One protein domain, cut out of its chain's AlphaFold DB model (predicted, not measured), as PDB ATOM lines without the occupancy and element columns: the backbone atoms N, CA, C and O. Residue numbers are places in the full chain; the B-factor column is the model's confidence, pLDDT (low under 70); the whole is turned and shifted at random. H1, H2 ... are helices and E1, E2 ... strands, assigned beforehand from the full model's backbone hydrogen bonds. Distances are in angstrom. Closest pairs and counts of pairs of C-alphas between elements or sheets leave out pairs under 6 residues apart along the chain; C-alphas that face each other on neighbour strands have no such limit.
ATOM      1  N   ALA A   5    -144.350-182.617-116.743       66.06
ATOM      2  CA  ALA A   5    -144.012-181.608-117.757       66.06
ATOM      3  C   ALA A   5    -142.757-181.951-118.595       66.06
ATOM      4  O   ALA A   5    -142.561-181.430-119.692       66.06
ATOM      5  N   VAL A   6    -141.880-182.816-118.082       73.81
ATOM      6  CA  VAL A   6    -140.692-183.297-118.797       73.81
ATOM      7  C   VAL A   6    -141.067-184.233-119.946       73.81
ATOM      8  O   VAL A   6    -140.426-184.175-120.995       73.81
ATOM      9  N   ASP A   7    -142.106-185.051-119.778       77.88
ATOM     10  CA  ASP A   7    -142.542-185.999-120.807       77.88
ATOM     11  C   ASP A   7    -143.083-185.263-122.038       77.88
ATOM     12  O   ASP A   7    -142.760-185.634-123.168       77.88
ATOM     13  N   ASP A   8    -143.801-184.156-121.833       80.44
ATOM     14  CA  ASP A   8    -144.275-183.289-122.917       80.44
ATOM     15  C   ASP A   8    -143.111-182.652-123.692       80.44
ATOM     16  O   ASP A   8    -143.119-182.617-124.927       80.44
ATOM     17  N   ILE A   9    -142.067-182.199-122.984       82.25
ATOM     18  CA  ILE A   9    -140.849-181.660-123.608       82.25
ATOM     19  C   ILE A   9    -140.167-182.745-124.450       82.25
ATOM     20  O   ILE A   9    -139.816-182.492-125.605       82.25
ATOM     21  N   TYR A  10    -140.014-183.965-123.920       82.06
ATOM     22  CA  TYR A  10    -139.445-185.082-124.680       82.06
ATOM     23  C   TYR A  10    -140.294-185.445-125.898       82.06
ATOM     24  O   TYR A  10    -139.741-185.677-126.974       82.06
ATOM     25  N   GLY A  11    -141.621-185.466-125.760       85.94
ATOM     26  CA  GLY A  11    -142.549-185.726-126.856       85.94
ATOM     27  C   GLY A  11    -142.400-184.712-127.988       85.94
ATOM     28  O   GLY A  11    -142.263-185.106-129.152       85.94
ATOM     29  N   LEU A  12    -142.346-183.421-127.646       86.38
ATOM     30  CA  LEU A  12    -142.165-182.326-128.599       86.38
ATOM     31  C   LEU A  12    -140.810-182.411-129.314       86.38
ATOM     32  O   LEU A  12    -140.763-182.372-130.544       86.38
ATOM     33  N   VAL A  13    -139.717-182.589-128.563       88.75
ATOM     34  CA  VAL A  13    -138.364-182.727-129.128       88.75
ATOM     35  C   VAL A  13    -138.287-183.948-130.042       88.75
ATOM     36  O   VAL A  13    -137.800-183.859-131.167       88.75
ATOM     37  N   ALA A  14    -138.822-185.092-129.613       88.00
ATOM     38  CA  ALA A  14    -138.804-186.307-130.415       88.00
ATOM     39  C   ALA A  14    -139.625-186.162-131.707       88.00
ATOM     40  O   ALA A  14    -139.225-186.681-132.750       88.00
ATOM     41  N   ALA A  15    -140.756-185.453-131.668       90.31
ATOM     42  CA  ALA A  15    -141.548-185.153-132.857       90.31
ATOM     43  C   ALA A  15    -140.802-184.217-133.825       90.31
ATOM     44  O   ALA A  15    -140.783-184.485-135.028       90.31
ATOM     45  N   ALA A  16    -140.145-183.176-133.309       89.75
ATOM     46  CA  ALA A  16    -139.343-182.236-134.089       89.75
ATOM     47  C   ALA A  16    -138.188-182.933-134.831       89.75
ATOM     48  O   ALA A  16    -138.038-182.766-136.043       89.75
ATOM     49  N   LEU A  17    -137.442-183.790-134.126       89.81
ATOM     50  CA  LEU A  17    -136.345-184.569-134.704       89.81
ATOM     51  C   LEU A  17    -136.843-185.557-135.771       89.81
ATOM     52  O   LEU A  17    -136.289-185.618-136.866       89.81
ATOM     53  N   ARG A  18    -137.935-186.292-135.501       92.62
ATOM     54  CA  ARG A  18    -138.548-187.193-136.501       92.62
ATOM     55  C   ARG A  18    -139.061-186.456-137.736       92.62
ATOM     56  O   ARG A  18    -139.107-187.044-138.810       92.62
ATOM     57  N   SER A  19    -139.430-185.188-137.586       93.00
ATOM     58  CA  SER A  19    -139.909-184.332-138.677       93.00
ATOM     59  C   SER A  19    -138.773-183.641-139.446       93.00
ATOM     60  O   SER A  19    -139.042-182.801-140.299       93.00
ATOM     61  N   GLY A  20    -137.512-183.992-139.168       91.81
ATOM     62  CA  GLY A  20    -136.350-183.543-139.934       91.81
ATOM     63  C   GLY A  20    -135.626-182.318-139.375       91.81
ATOM     64  O   GLY A  20    -134.708-181.829-140.033       91.81
ATOM     65  N   GLN A  21    -135.976-181.822-138.179       90.69
ATOM     66  CA  GLN A  21    -135.116-180.841-137.508       90.69
ATOM     67  C   GLN A  21    -133.815-181.529-137.059       90.69
ATOM     68  O   GLN A  21    -133.882-182.547-136.372       90.69
ATOM     69  N   PRO A  22    -132.627-181.008-137.417       88.88
ATOM     70  CA  PRO A  22    -131.356-181.660-137.090       88.88
ATOM     71  C   PRO A  22    -130.982-181.534-135.606       88.88
ATOM     72  O   PRO A  22    -130.233-182.359-135.088       88.88
ATOM     73  N   GLN A  23    -131.492-180.505-134.927       88.00
ATOM     74  CA  GLN A  23    -131.300-180.242-133.504       88.00
ATOM     75  C   GLN A  23    -132.439-179.361-132.976       88.00
ATOM     76  O   GLN A  23    -133.136-178.717-133.761       88.00
ATOM     77  N   VAL A  24    -132.604-179.320-131.653       86.06
ATOM     78  CA  VAL A  24    -133.563-178.447-130.965       86.06
ATOM     79  C   VAL A  24    -132.815-177.664-129.893       86.06
ATOM     80  O   VAL A  24    -132.254-178.261-128.973       86.06
ATOM     81  N   ASP A  25    -132.814-176.339-130.011       84.12
ATOM     82  CA  ASP A  25    -132.162-175.468-129.039       84.12
ATOM     83  C   ASP A  25    -133.015-175.350-127.771       84.12
ATOM     84  O   ASP A  25    -134.205-175.029-127.819       84.12
ATOM     85  N   VAL A  26    -132.403-175.612-126.614       84.44
ATOM     86  CA  VAL A  26    -133.073-175.565-125.309       84.44
ATOM     87  C   VAL A  26    -132.412-174.513-124.433       84.44
ATOM     88  O   VAL A  26    -131.227-174.593-124.116       84.44
ATOM     89  N   HIS A  27    -133.204-173.530-124.012       86.00
ATOM     90  CA  HIS A  27    -132.762-172.447-123.145       86.00
ATOM     91  C   HIS A  27    -133.438-172.604-121.783       86.00
ATOM     92  O   HIS A  27    -134.663-172.588-121.680       86.00
ATOM     93  N   ALA A  28    -132.637-172.764-120.729       87.56
ATOM     94  CA  ALA A  28    -133.126-172.931-119.365       87.56
ATOM     95  C   ALA A  28    -132.750-171.719-118.509       87.56
ATOM     96  O   ALA A  28    -131.574-171.376-118.377       87.56
ATOM     97  N   PHE A  29    -133.754-171.101-117.891       91.75
ATOM     98  CA  PHE A  29    -133.578-169.955-117.003       91.75
ATOM     99  C   PHE A  29    -133.919-170.351-115.562       91.75
ATOM    100  O   PHE A  29    -134.912-171.046-115.340       91.75
ATOM    101  N   PRO A  30    -133.129-169.920-114.561       91.75
ATOM    102  CA  PRO A  30    -133.322-170.325-113.164       91.75
ATOM    103  C   PRO A  30    -134.616-169.771-112.546       91.75
ATOM    104  O   PRO A  30    -135.105-170.282-111.540       91.75
ATOM    105  N   PHE A  31    -135.147-168.694-113.119       94.31
ATOM    106  CA  PHE A  31    -136.382-168.016-112.748       94.31
ATOM    107  C   PHE A  31    -136.786-167.078-113.894       94.31
ATOM    108  O   PHE A  31    -136.015-166.865-114.830       94.31
ATOM    109  N   ARG A  32    -137.971-166.459-113.812       93.50
ATOM    110  CA  ARG A  32    -138.327-165.354-114.719       93.50
ATOM    111  C   ARG A  32    -137.354-164.194-114.524       93.50
ATOM    112  O   ARG A  32    -137.312-163.640-113.424       93.50
ATOM    113  N   MET A  33    -136.607-163.833-115.565       94.50
ATOM    114  CA  MET A  33    -135.449-162.924-115.509       94.50
ATOM    115  C   MET A  33    -135.840-161.435-115.404       94.50
ATOM    116  O   MET A  33    -135.387-160.584-116.170       94.50
ATOM    117  N   ASN A  34    -136.699-161.111-114.439       94.88
ATOM    118  CA  ASN A  34    -137.029-159.737-114.077       94.88
ATOM    119  C   ASN A  34    -136.070-159.194-113.003       94.88
ATOM    120  O   ASN A  34    -135.405-159.951-112.289       94.88
ATOM    121  N   GLU A  35    -136.033-157.868-112.876       94.06
ATOM    122  CA  GLU A  35    -135.148-157.169-111.935       94.06
ATOM    123  C   GLU A  35    -135.386-157.584-110.478       94.06
ATOM    124  O   GLU A  35    -134.437-157.774-109.721       94.06
ATOM    125  N   ALA A  36    -136.644-157.806-110.087       96.38
ATOM    126  CA  ALA A  36    -136.986-158.210-108.725       96.38
ATOM    127  C   ALA A  36    -136.364-159.568-108.349       96.38
ATOM    128  O   ALA A  36    -135.816-159.726-107.256       96.38
ATOM    129  N   ASN A  37    -136.397-160.547-109.257       96.12
ATOM    130  CA  ASN A  37    -135.788-161.854-109.032       96.12
ATOM    131  C   ASN A  37    -134.259-161.784-109.047       96.12
ATOM    132  O   ASN A  37    -133.624-162.432-108.217       96.12
ATOM    133  N   LEU A  38    -133.664-160.983-109.935       95.25
ATOM    134  CA  LEU A  38    -132.214-160.768-109.942       95.25
ATOM    135  C   LEU A  38    -131.734-160.123-108.640       95.25
ATOM    136  O   LEU A  38    -130.770-160.601-108.047       95.25
ATOM    137  N   ALA A  39    -132.443-159.101-108.154       96.00
ATOM    138  CA  ALA A  39    -132.151-158.462-106.876       96.00
ATOM    139  C   ALA A  39    -132.278-159.450-105.708       96.00
ATOM    140  O   ALA A  39    -131.393-159.516-104.854       96.00
ATOM    141  N   ARG A  40    -133.330-160.282-105.705       96.81
ATOM    142  CA  ARG A  40    -133.532-161.318-104.679       96.81
ATOM    143  C   ARG A  40    -132.365-162.300-104.597       96.81
ATOM    144  O   ARG A  40    -132.057-162.783-103.513       96.81
ATOM    145  N   HIS A  41    -131.709-162.579-105.721       96.06
ATOM    146  CA  HIS A  41    -130.576-163.498-105.769       96.06
ATOM    147  C   HIS A  41    -129.224-162.816-106.006       96.06
ATOM    148  O   HIS A  41    -128.277-163.464-106.457       96.06
ATOM    149  N   ALA A  42    -129.100-161.530-105.668       93.94
ATOM    150  CA  ALA A  42    -127.898-160.737-105.929       93.94
ATOM    151  C   ALA A  42    -126.616-161.292-105.275       93.94
ATOM    152  O   ALA A  42    -125.522-161.026-105.757       93.94
ATOM    153  N   GLN A  43    -126.749-162.078-104.199       95.62
ATOM    154  CA  GLN A  43    -125.633-162.712-103.478       95.62
ATOM    155  C   GLN A  43    -125.248-164.094-104.034       95.62
ATOM    156  O   GLN A  43    -124.384-164.779-103.488       95.62
ATOM    157  N   SER A  44    -125.899-164.552-105.104       96.19
ATOM    158  CA  SER A  44    -125.550-165.814-105.751       96.19
ATOM    159  C   SER A  44    -124.180-165.720-106.417       96.19
ATOM    160  O   SER A  44    -123.915-164.795-107.179       96.19
ATOM    161  N   ARG A  45    -123.354-166.762-106.262       95.38
ATOM    162  CA  ARG A  45    -122.104-166.946-107.031       95.38
ATOM    163  C   ARG A  45    -122.298-166.929-108.555       95.38
ATOM    164  O   ARG A  45    -121.323-166.854-109.292       95.38
ATOM    165  N   TRP A  46    -123.537-167.074-109.021       94.00
ATOM    166  CA  TRP A  46    -123.906-167.115-110.434       94.00
ATOM    167  C   TRP A  46    -124.531-165.813-110.933       94.00
ATOM    168  O   TRP A  46    -124.950-165.764-112.086       94.00
ATOM    169  N   ILE A  47    -124.622-164.772-110.097       94.50
ATOM    170  CA  ILE A  47    -125.358-163.551-110.441       94.50
ATOM    171  C   ILE A  47    -124.855-162.907-111.737       94.50
ATOM    172  O   ILE A  47    -125.664-162.500-112.567       94.50
ATOM    173  N   ASP A  48    -123.543-162.895-111.964       92.50
ATOM    174  CA  ASP A  48    -122.964-162.305-113.173       92.50
ATOM    175  C   ASP A  48    -123.283-163.114-114.428       92.50
ATOM    176  O   ASP A  48    -123.474-162.538-115.494       92.50
ATOM    177  N   PHE A  49    -123.400-164.437-114.303       92.81
ATOM    178  CA  PHE A  49    -123.854-165.292-115.396       92.81
ATOM    179  C   PHE A  49    -125.356-165.127-115.649       92.81
ATOM    180  O   PHE A  49    -125.799-165.088-116.790       92.81
ATOM    181  N   TRP A  50    -126.165-164.982-114.601       95.25
ATOM    182  CA  TRP A  50    -127.597-164.728-114.760       95.25
ATOM    183  C   TRP A  50    -127.872-163.362-115.389       95.25
ATOM    184  O   TRP A  50    -128.765-163.244-116.220       95.25
ATOM    185  N   ARG A  51    -127.068-162.342-115.082       93.00
ATOM    186  CA  ARG A  51    -127.124-161.062-115.802       93.00
ATOM    187  C   ARG A  51    -126.875-161.238-117.300       93.00
ATOM    188  O   ARG A  51    -127.573-160.616-118.089       93.00
ATOM    189  N   ASP A  52    -125.972-162.132-117.692       93.38
ATOM    190  CA  ASP A  52    -125.754-162.446-119.107       93.38
ATOM    191  C   ASP A  52    -126.962-163.160-119.735       93.38
ATOM    192  O   ASP A  52    -127.407-162.801-120.824       93.38
ATOM    193  N   LEU A  53    -127.545-164.139-119.029       93.94
ATOM    194  CA  LEU A  53    -128.754-164.842-119.483       93.94
ATOM    195  C   LEU A  53    -129.931-163.888-119.721       93.94
ATOM    196  O   LEU A  53    -130.755-164.143-120.600       93.94
ATOM    197  N   LYS A  54    -130.020-162.796-118.950       94.00
ATOM    198  CA  LYS A  54    -131.103-161.818-119.077       94.00
ATOM    199  C   LYS A  54    -131.166-161.210-120.478       94.00
ATOM    200  O   LYS A  54    -132.266-161.038-120.987       94.00
ATOM    201  N   ALA A  55    -130.030-160.966-121.131       91.69
ATOM    202  CA  ALA A  55    -130.021-160.419-122.487       91.69
ATOM    203  C   ALA A  55    -130.742-161.344-123.488       91.69
ATOM    204  O   ALA A  55    -131.561-160.886-124.283       91.69
ATOM    205  N   GLY A  56    -130.483-162.656-123.418       91.38
ATOM    206  CA  GLY A  56    -131.165-163.639-124.270       91.38
ATOM    207  C   GLY A  56    -132.636-163.806-123.912       91.38
ATOM    208  O   GLY A  56    -133.476-163.912-124.804       91.38
ATOM    209  N   TYR A  57    -132.949-163.779-122.615       94.06
ATOM    210  CA  TYR A  57    -134.324-163.824-122.125       94.06
ATOM    211  C   TYR A  57    -135.147-162.639-122.643       94.06
ATOM    212  O   TYR A  57    -136.202-162.836-123.234       94.06
ATOM    213  N   ASP A  58    -134.644-161.415-122.475       93.50
ATOM    214  CA  ASP A  58    -135.346-160.195-122.871       93.50
ATOM    215  C   ASP A  58    -135.556-160.139-124.386       93.50
ATOM    216  O   ASP A  58    -136.643-159.789-124.845       93.50
ATOM    217  N   ARG A  59    -134.549-160.536-125.177       91.88
ATOM    218  CA  ARG A  59    -134.689-160.596-126.636       91.88
ATOM    219  C   ARG A  59    -135.787-161.564-127.056       91.88
ATOM    220  O   ARG A  59    -136.662-161.189-127.832       91.88
ATOM    221  N   PHE A  60    -135.780-162.778-126.503       92.12
ATOM    222  CA  PHE A  60    -136.831-163.752-126.777       92.12
ATOM    223  C   PHE A  60    -138.208-163.232-126.353       92.12
ATOM    224  O   PHE A  60    -139.171-163.368-127.099       92.12
ATOM    225  N   GLU A  61    -138.327-162.614-125.178       92.75
ATOM    226  CA  GLU A  61    -139.613-162.096-124.712       92.75
ATOM    227  C   GLU A  61    -140.149-160.961-125.591       92.75
ATOM    228  O   GLU A  61    -141.366-160.875-125.766       92.75
ATOM    229  N   ASN A  62    -139.271-160.140-126.169       93.06
ATOM    230  CA  ASN A  62    -139.647-159.029-127.042       93.06
ATOM    231  C   ASN A  62    -139.976-159.485-128.469       93.06
ATOM    232  O   ASN A  62    -140.982-159.063-129.034       93.06
ATOM    233  N   GLU A  63    -139.136-160.338-129.055       93.12
ATOM    234  CA  GLU A  63    -139.217-160.716-130.473       93.12
ATOM    235  C   GLU A  63    -140.016-162.006-130.694       93.12
ATOM    236  O   GLU A  63    -140.502-162.252-131.794       93.12
ATOM    237  N   LYS A  64    -140.159-162.841-129.657       91.19
ATOM    238  CA  LYS A  64    -140.706-164.211-129.723       91.19
ATOM    239  C   LYS A  64    -139.969-165.114-130.721       91.19
ATOM    240  O   LYS A  64    -140.506-166.126-131.168       91.19
ATOM    241  N   VAL A  65    -138.718-164.771-131.020       87.50
ATOM    242  CA  VAL A  65    -137.784-165.541-131.846       87.50
ATOM    243  C   VAL A  65    -136.661-166.043-130.950       87.50
ATOM    244  O   VAL A  65    -136.122-165.285-130.142       87.50
ATOM    245  N   VAL A  66    -136.324-167.330-131.066       85.56
ATOM    246  CA  VAL A  66    -135.217-167.928-130.308       85.56
ATOM    247  C   VAL A  66    -133.905-167.289-130.775       85.56
ATOM    248  O   VAL A  66    -133.571-167.408-131.955       85.56
ATOM    249  N   PRO A  67    -133.168-166.592-129.894       86.56
ATOM    250  CA  PRO A  67    -131.919-165.964-130.285       86.56
ATOM    251  C   PRO A  67    -130.825-167.014-130.469       86.56
ATOM    252  O   PRO A  67    -130.704-167.940-129.665       86.56
ATOM    253  N   ALA A  68    -129.967-166.818-131.468       87.69
ATOM    254  CA  ALA A  68    -128.701-167.537-131.537       87.69
ATOM    255  C   ALA A  68    -127.811-167.096-130.366       87.69
ATOM    256  O   ALA A  68    -127.701-165.903-130.067       87.69
ATOM    257  N   VAL A  69    -127.201-168.053-129.666       90.06
ATOM    258  CA  VAL A  69    -126.396-167.783-128.467       90.06
ATOM    259  C   VAL A  69    -125.123-168.610-128.449       90.06
ATOM    260  O   VAL A  69    -125.077-169.728-128.963       90.06
ATOM    261  N   ARG A  70    -124.076-168.072-127.821       89.50
ATOM    262  CA  ARG A  70    -122.802-168.770-127.609       89.50
ATOM    263  C   ARG A  70    -122.289-168.580-126.195       89.50
ATOM    264  O   ARG A  70    -122.522-167.554-125.557       89.50
ATOM    265  N   LEU A  71    -121.531-169.570-125.727       86.69
ATOM    266  CA  LEU A  71    -120.782-169.479-124.482       86.69
ATOM    267  C   LEU A  71    -119.333-169.088-124.792       86.69
ATOM    268  O   LEU A  71    -118.565-169.898-125.310       86.69
ATOM    269  N   VAL A  72    -118.946-167.859-124.455       87.88
ATOM    270  CA  VAL A  72    -117.579-167.354-124.661       87.88
ATOM    271  C   VAL A  72    -116.957-167.086-123.301       87.88
ATOM    272  O   VAL A  72    -117.453-166.269-122.536       87.88
ATOM    273  N   GLY A  73    -115.894-167.814-122.946       84.69
ATOM    274  CA  GLY A  73    -115.216-167.610-121.658       84.69
ATOM    275  C   GLY A  73    -116.133-167.771-120.435       84.69
ATOM    276  O   GLY A  73    -115.979-167.042-119.462       84.69
ATOM    277  N   LYS A  74    -117.095-168.709-120.483       84.88
ATOM    278  CA  LYS A  74    -118.156-168.924-119.467       84.88
ATOM    279  C   LYS A  74    -119.191-167.792-119.355       84.88
ATOM    280  O   LYS A  74    -119.977-167.790-118.412       84.88
ATOM    281  N   ARG A  75    -119.211-166.857-120.302       86.75
ATOM    282  CA  ARG A  75    -120.214-165.794-120.414       86.75
ATOM    283  C   ARG A  75    -121.242-166.185-121.462       86.75
ATOM    284  O   ARG A  75    -120.883-166.770-122.486       86.75
ATOM    285  N   TYR A  76    -122.502-165.878-121.196       88.44
ATOM    286  CA  TYR A  76    -123.581-166.108-122.149       88.44
ATOM    287  C   TYR A  76    -123.695-164.902-123.086       88.44
ATOM    288  O   TYR A  76    -123.875-163.779-122.629       88.44
ATOM    289  N   SER A  77    -123.554-165.113-124.392       88.25
ATOM    290  CA  SER A  77    -123.617-164.038-125.384       88.25
ATOM    291  C   SER A  77    -124.725-164.309-126.384       88.25
ATOM    292  O   SER A  77    -124.794-165.399-126.950       88.25
ATOM    293  N   VAL A  78    -125.553-163.298-126.625       86.50
ATOM    294  CA  VAL A  78    -126.548-163.294-127.701       86.50
ATOM    295  C   VAL A  78    -125.863-162.859-128.991       86.50
ATOM    296  O   VAL A  78    -125.163-161.848-128.997       86.50
ATOM    297  N   GLU A  79    -126.023-163.630-130.061       82.38
ATOM    298  CA  GLU A  79    -125.569-163.239-131.397       82.38
ATOM    299  C   GLU A  79    -126.588-162.272-132.010       82.38
ATOM    300  O   GLU A  79    -127.788-162.459-131.810       82.38
TER     301      GLU A  79
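AT A GLANCE: This is residues 5 to 79 of the 80 residues of an uncharacterized protein of Nordella sp. HKS 07 (UniProt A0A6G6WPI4). A two-stranded hairpin, E1 and E2, packs by E2 along the longest helix, H3, and the short helix H2 lies by the first turns of H3; from this small head a long link leads away to a lone helix, H1, at the far end. Residues 5 to 11 of H1 stick out, and so do residues 60 to 65, of which 60 to 63 belong to H3. The printed part has 75 residues with three named helices and two named strands, in the order H1, H2, H3, E1, E2; the sheet is E1 - E2, antiparallel, and the class is mostly helix. The whole is loose, with a radius of gyration of the C-alphas of 14.6 A, and elongated, spanning 43 by 28 by 24 A.

IN THESE COORDINATES: Begin at the sheet: find C-alpha 69 at (-126.396, -167.783, -128.467), where E1 starts and runs over residues 69 to 72. E2 follows over residues 75 to 78 and ends at C-alpha 78, (-126.548, -163.294, -127.701). Their lengths from first to last C-alpha are 9.6 A and 10.0 A. Before them, H3 runs over residues 47 to 63, 24.5 A long. H2 is residues 35 to 40, 8.5 A. For H1, find C-alpha 5 at (-144.012, -181.608, -117.757); from there the helix runs 20.3 A to C-alpha 18.

HOW THE PARTS SIT: Look first at the hairpin of E1 and E2, antiparallel neighbours at 150 degrees. N 70 and O 77 are 2.9 A apart and N 72 and O 75 are 3.0 A apart, both within hydrogen-bond range. H3 and E2 have 11 pairs of C-alphas within 8 A, the closest those of Asp 52 and Tyr 76 at 5.2 A. H3 and E1 have 1 such pair, Gly 56 and Val 69, whose C-alphas are 7.6 A apart. H2 and H3 form a helical hairpin and only just touch, with 3 pairs of C-alphas within 8 A, the closest those of Leu 38 and Ile 47 at 7.4 A. H3 touches H2 with residues 47 to 51 alone. The two run opposite ways at a shallow tilt of 27 degrees. H1 is apart from H2, H3, E1 and E2. Every O i to N i+4 pair is within hydrogen-bond range in H1 and H2, and 11 of 13 in H3.

THE WHOLE: The two C-alphas farthest apart, those of Ser 19 and Gln 43, are 43.7 A from each other. The printed part, residues 5 to 79, has no cut. The link from H1 to H2, residues 19 to 34, is long; H2 to H3 is short, and H3 to E1 and E1 to E2 are tight. The mean pLDDT of the printed part is 89.8, and residue 5 alone is under 70.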